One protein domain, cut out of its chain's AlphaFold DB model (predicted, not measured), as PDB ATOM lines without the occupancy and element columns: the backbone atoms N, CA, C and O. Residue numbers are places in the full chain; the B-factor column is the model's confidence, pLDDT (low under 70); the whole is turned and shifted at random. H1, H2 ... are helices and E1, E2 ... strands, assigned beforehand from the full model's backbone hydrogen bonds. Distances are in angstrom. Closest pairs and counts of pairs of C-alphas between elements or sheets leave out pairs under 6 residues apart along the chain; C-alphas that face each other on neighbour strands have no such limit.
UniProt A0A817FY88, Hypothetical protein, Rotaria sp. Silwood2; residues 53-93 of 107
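Overview. This is residues 53 to 93 of the 107 residues of the protein "Hypothetical protein" of Rotaria sp. Silwood2 (UniProt A0A817FY88). Little regular structure: a small two-stranded hairpin, E1 and E2, whose residues 58 to 63 stick out from a body of loops, with the one-turn helix H1 in the middle and residues 71 to 93 looping past it. The printed part has 41 residues, in the order E1, E2, H1, with an antiparallel sheet, E1 - E2. The class is mixed, with 10 residues in named elements. The whole is compact, radius of gyration of the C-alphas 10.1 A, spanning 29 by 21 by 16 A.

Along the chain. E1, residues 57 to 59, begins at C-alpha 57 (-20.343, 53.463, -14.024) and is 6.3 A long. E2, residues 62 to 64, is also 6.3 A. H1, residues 67 to 70, is 5.3 A and ends at C-alpha 70 (-23.688, 41.799, -12.038).

Arrangement. E1 and E2 form a hairpin, antiparallel at 159 degrees. C-alphas 58 and 63 face each other at 4.5 A. N 64 and O 57, 2.8 A, are within hydrogen-bond range. E1 and H1 are apart. H1 is too short for an O i to N i+4 pair; its one O i to N i+3 pair is within range.

Size, cuts and confidence. The C-alphas farthest apart, of Gly 60 and Leu 76, are 30.7 A apart. The printed part has no cut, and both links are tight. No printed residue is under pLDDT 70.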
ATOM      1  N   LEU A  53     -26.816  49.715 -19.947       93.00
ATOM      2  CA  LEU A  53     -25.395  49.995 -19.806       93.00
ATOM      3  C   LEU A  53     -24.576  48.848 -20.409       93.00
ATOM      4  O   LEU A  53     -24.839  47.679 -20.141       93.00
ATOM      5  N   ASN A  54     -23.566  49.205 -21.202       91.88
ATOM      6  CA  ASN A  54     -22.558  48.270 -21.711       91.88
ATOM      7  C   ASN A  54     -21.265  48.297 -20.892       91.88
ATOM      8  O   ASN A  54     -20.460  47.386 -21.022       91.88
ATOM      9  N   HIS A  55     -21.085  49.337 -20.076       94.31
ATOM     10  CA  HIS A  55     -19.925  49.550 -19.223       94.31
ATOM     11  C   HIS A  55     -20.377  49.965 -17.835       94.31
ATOM     12  O   HIS A  55     -21.386  50.662 -17.680       94.31
ATOM     13  N   THR A  56     -19.607  49.546 -16.842       93.56
ATOM     14  CA  THR A  56     -19.812  49.933 -15.453       93.56
ATOM     15  C   THR A  56     -19.645  51.442 -15.266       93.56
ATOM     16  O   THR A  56     -18.816  52.072 -15.925       93.56
ATOM     17  N   ARG A  57     -20.426  52.036 -14.358       94.88
ATOM     18  CA  ARG A  57     -20.343  53.463 -14.024       94.88
ATOM     19  C   ARG A  57     -20.184  53.663 -12.525       94.88
ATOM     20  O   ARG A  57     -20.972  53.136 -11.751       94.88
ATOM     21  N   LEU A  58     -19.196  54.459 -12.134       94.69
ATOM     22  CA  LEU A  58     -19.062  54.983 -10.778       94.69
ATOM     23  C   LEU A  58     -19.555  56.432 -10.772       94.69
ATOM     24  O   LEU A  58     -19.053  57.244 -11.548       94.69
ATOM     25  N   ILE A  59     -20.536  56.745  -9.927       95.19
ATOM     26  CA  ILE A  59     -21.083  58.097  -9.775       95.19
ATOM     27  C   ILE A  59     -21.089  58.423  -8.288       95.19
ATOM     28  O   ILE A  59     -21.845  57.825  -7.524       95.19
ATOM     29  N   GLY A  60     -20.217  59.341  -7.874       93.19
ATOM     30  CA  GLY A  60     -19.983  59.579  -6.455       93.19
ATOM     31  C   GLY A  60     -19.497  58.309  -5.758       93.19
ATOM     32  O   GLY A  60     -18.449  57.765  -6.099       93.19
ATOM     33  N   ASP A  61     -20.293  57.838  -4.804       91.19
ATOM     34  CA  ASP A  61     -20.101  56.619  -4.015       91.19
ATOM     35  C   ASP A  61     -20.908  55.406  -4.531       91.19
ATOM     36  O   ASP A  61     -20.826  54.323  -3.953       91.19
ATOM     37  N   VAL A  62     -21.657  55.545  -5.633       94.00
ATOM     38  CA  VAL A  62     -22.515  54.482  -6.180       94.00
ATOM     39  C   VAL A  62     -21.878  53.831  -7.407       94.00
ATOM     40  O   VAL A  62     -21.595  54.493  -8.407       94.00
ATOM     41  N   TYR A  63     -21.706  52.506  -7.358       94.81
ATOM     42  CA  TYR A  63     -21.157  51.700  -8.453       94.81
ATOM     43  C   TYR A  63     -22.257  50.904  -9.169       94.81
ATOM     44  O   TYR A  63     -22.834  49.972  -8.611       94.81
ATOM     45  N   ILE A  64     -22.559  51.283 -10.411       95.12
ATOM     46  CA  ILE A  64     -23.689  50.783 -11.201       95.12
ATOM     47  C   ILE A  64     -23.181  49.805 -12.257       95.12
ATOM     48  O   ILE A  64     -22.440  50.186 -13.166       95.12
ATOM     49  N   LEU A  65     -23.612  48.550 -12.151       95.75
ATOM     50  CA  LEU A  65     -23.144  47.454 -12.993       95.75
ATOM     51  C   LEU A  65     -24.086  47.193 -14.180       95.75
ATOM     52  O   LEU A  65     -25.305  47.160 -13.993       95.75
ATOM     53  N   PRO A  66     -23.552  46.926 -15.387       95.69
ATOM     54  CA  PRO A  66     -24.333  46.332 -16.463       95.69
ATOM     55  C   PRO A  66     -24.677  44.873 -16.127       95.69
ATOM     56  O   PRO A  66     -24.079  44.269 -15.232       95.69
ATOM     57  N   VAL A  67     -25.587  44.263 -16.894       95.25
ATOM     58  CA  VAL A  67     -25.960  42.849 -16.696       95.25
ATOM     59  C   VAL A  67     -24.742  41.920 -16.751       95.25
ATOM     60  O   VAL A  67     -24.613  41.049 -15.896       95.25
ATOM     61  N   SER A  68     -23.794  42.171 -17.665       95.75
ATOM     62  CA  SER A  68     -22.526  41.430 -17.730       95.75
ATOM     63  C   SER A  68     -21.693  41.557 -16.460       95.75
ATOM     64  O   SER A  68     -20.971  40.627 -16.136       95.75
ATOM     65  N   GLY A  69     -21.780  42.677 -15.739       96.00
ATOM     66  CA  GLY A  69     -21.000  42.892 -14.526       96.00
ATOM     67  C   GLY A  69     -21.635  42.346 -13.263       96.00
ATOM     68  O   GLY A  69     -20.909  41.867 -12.392       96.00
ATOM     69  N   PHE A  70     -22.964  42.368 -13.173       94.94
ATOM     70  CA  PHE A  70     -23.688  41.799 -12.038       94.94
ATOM     71  C   PHE A  70     -23.879  40.283 -12.179       94.94
ATOM     72  O   PHE A  70     -23.570  39.528 -11.263       94.94
ATOM     73  N   GLN A  71     -24.353  39.821 -13.337       94.56
ATOM     74  CA  GLN A  71     -24.630  38.412 -13.603       94.56
ATOM     75  C   GLN A  71     -24.034  38.001 -14.961       94.56
ATOM     76  O   GLN A  71     -24.766  37.851 -15.943       94.56
ATOM     77  N   PRO A  72     -22.711  37.756 -15.033       95.12
ATOM     78  CA  PRO A  72     -22.029  37.461 -16.293       95.12
ATOM     79  C   PRO A  72     -22.531  36.184 -16.993       95.12
ATOM     80  O   PRO A  72     -22.335  36.023 -18.193       95.12
ATOM     81  N   SER A  73     -23.209  35.286 -16.270       93.50
ATOM     82  CA  SER A  73     -23.832  34.069 -16.809       93.50
ATOM     83  C   SER A  73     -25.249  34.266 -17.374       93.50
ATOM     84  O   SER A  73     -25.831  33.318 -17.901       93.50
ATOM     85  N   ALA A  74     -25.835  35.464 -17.280       93.88
ATOM     86  CA  ALA A  74     -27.192  35.755 -17.751       93.88
ATOM     87  C   ALA A  74     -27.264  35.981 -19.271       93.88
ATOM     88  O   ALA A  74     -27.696  37.039 -19.729       93.88
ATOM     89  N   TYR A  75     -26.850  35.003 -20.077       93.50
ATOM     90  CA  TYR A  75     -26.803  35.146 -21.540       93.50
ATOM     91  C   TYR A  75     -28.163  35.529 -22.151       93.50
ATOM     92  O   TYR A  75     -28.219  36.351 -23.059       93.50
ATOM     93  N   LEU A  76     -29.271  35.018 -21.594       94.12
ATOM     94  CA  LEU A  76     -30.637  35.364 -22.020       94.12
ATOM     95  C   LEU A  76     -30.993  36.846 -21.814       94.12
ATOM     96  O   LEU A  76     -31.902  37.354 -22.461       94.12
ATOM     97  N   LEU A  77     -30.280  37.533 -20.921       91.69
ATOM     98  CA  LEU A  77     -30.432  38.962 -20.653       91.69
ATOM     99  C   LEU A  77     -29.359  39.805 -21.367       91.69
ATOM    100  O   LEU A  77     -29.286  41.012 -21.144       91.69
ATOM    101  N   GLY A  78     -28.531  39.191 -22.223       92.75
ATOM    102  CA  GLY A  78     -27.478  39.866 -22.986       92.75
ATOM    103  C   GLY A  78     -26.117  39.946 -22.287       92.75
ATOM    104  O   GLY A  78     -25.270  40.732 -22.711       92.75
ATOM    105  N   ALA A  79     -25.885  39.160 -21.230       95.25
ATOM    106  CA  ALA A  79     -24.562  39.068 -20.615       95.25
ATOM    107  C   ALA A  79     -23.541  38.405 -21.555       95.25
ATOM    108  O   ALA A  79     -23.884  37.536 -22.359       95.25
ATOM    109  N   LYS A  80     -22.274  38.803 -21.428       95.25
ATOM    110  CA  LYS A  80     -21.186  38.420 -22.346       95.25
ATOM    111  C   LYS A  80     -20.250  37.328 -21.810       95.25
ATOM    112  O   LYS A  80     -19.271  36.987 -22.464       95.25
ATOM    113  N   GLY A  81     -20.569  36.737 -20.660       94.38
ATOM    114  CA  GLY A  81     -19.792  35.644 -20.079       94.38
ATOM    115  C   GLY A  81     -18.721  36.098 -19.092       94.38
ATOM    116  O   GLY A  81     -18.573  37.277 -18.779       94.38
ATOM    117  N   ARG A  82     -17.993  35.114 -18.557       94.12
ATOM    118  CA  ARG A  82     -17.039  35.293 -17.451       94.12
ATOM    119  C   ARG A  82     -15.767  36.048 -17.837       94.12
ATOM    120  O   ARG A  82     -15.195  36.713 -16.983       94.12
ATOM    121  N   ASP A  83     -15.352  35.927 -19.092       95.38
ATOM    122  CA  ASP A  83     -14.126  36.547 -19.607       95.38
ATOM    123  C   ASP A  83     -14.373  37.964 -20.147       95.38
ATOM    124  O   ASP A  83     -13.448  38.629 -20.613       95.38
ATOM    125  N   ASP A  84     -15.621  38.441 -20.094       94.94
ATOM    126  CA  ASP A  84     -15.945  39.810 -20.470       94.94
ATOM    127  C   ASP A  84     -15.256  40.801 -19.514       94.94
ATOM    128  O   ASP A  84     -15.298  40.611 -18.295       94.94
ATOM    129  N   PRO A  85     -14.647  41.888 -20.019       94.94
ATOM    130  CA  PRO A  85     -13.955  42.856 -19.175       94.94
ATOM    131  C   PRO A  85     -14.873  43.567 -18.178       94.94
ATOM    132  O   PRO A  85     -14.359  44.171 -17.236       94.94
ATOM    133  N   GLU A  86     -16.199  43.524 -18.345       95.56
ATOM    134  CA  GLU A  86     -17.160  44.032 -17.367       95.56
ATOM    135  C   GLU A  86     -17.565  43.002 -16.315       95.56
ATOM    136  O   GLU A  86     -18.244  43.398 -15.377       95.56
ATOM    137  N   ALA A  87     -17.160  41.729 -16.398       95.44
ATOM    138  CA  ALA A  87     -17.522  40.691 -15.429       95.44
ATOM    139  C   ALA A  87     -16.921  40.968 -14.030       95.44
ATOM    140  O   ALA A  87     -15.818  40.529 -13.704       95.44
ATOM    141  N   ARG A  88     -17.643  41.725 -13.186       94.81
ATOM    142  CA  ARG A  88     -17.191  42.149 -11.842       94.81
ATOM    143  C   ARG A  88     -17.573  41.170 -10.735       94.81
ATOM    144  O   ARG A  88     -16.808  41.001  -9.791       94.81
ATOM    145  N   ILE A  89     -18.758  40.569 -10.821       93.62
ATOM    146  CA  ILE A  89     -19.315  39.690  -9.787       93.62
ATOM    147  C   ILE A  89     -19.562  38.311 -10.387       93.62
ATOM    148  O   ILE A  89     -20.218  38.182 -11.418       93.62
ATOM    149  N   TRP A  90     -19.087  37.261  -9.717       91.44
ATOM    150  CA  TRP A  90     -19.453  35.888 -10.053       91.44
ATOM    151  C   TRP A  90     -20.207  35.243  -8.899       91.44
ATOM    152  O   TRP A  90     -19.699  35.112  -7.786       91.44
ATOM    153  N   HIS A  91     -21.430  34.810  -9.181       87.69
ATOM    154  CA  HIS A  91     -22.266  34.150  -8.198       87.69
ATOM    155  C   HIS A  91     -21.956  32.646  -8.168       87.69
ATOM    156  O   HIS A  91     -22.381  31.892  -9.044       87.69
ATOM    157  N   TYR A  92     -21.235  32.190  -7.143       85.12
ATOM    158  CA  TYR A  92     -21.045  30.762  -6.863       85.12
ATOM    159  C   TYR A  92     -22.233  30.215  -6.072       85.12
ATOM    160  O   TYR A  92     -22.133  29.918  -4.882       85.12
ATOM    161  N   PHE A  93     -23.388  30.113  -6.727       76.62
ATOM    162  CA  PHE A  93     -24.551  29.504  -6.096       76.62
ATOM    163  C   PHE A  93     -24.270  28.028  -5.804       76.62
ATOM    164  O   PHE A  93     -24.031  27.231  -6.709       76.62
TER     165      PHE A  93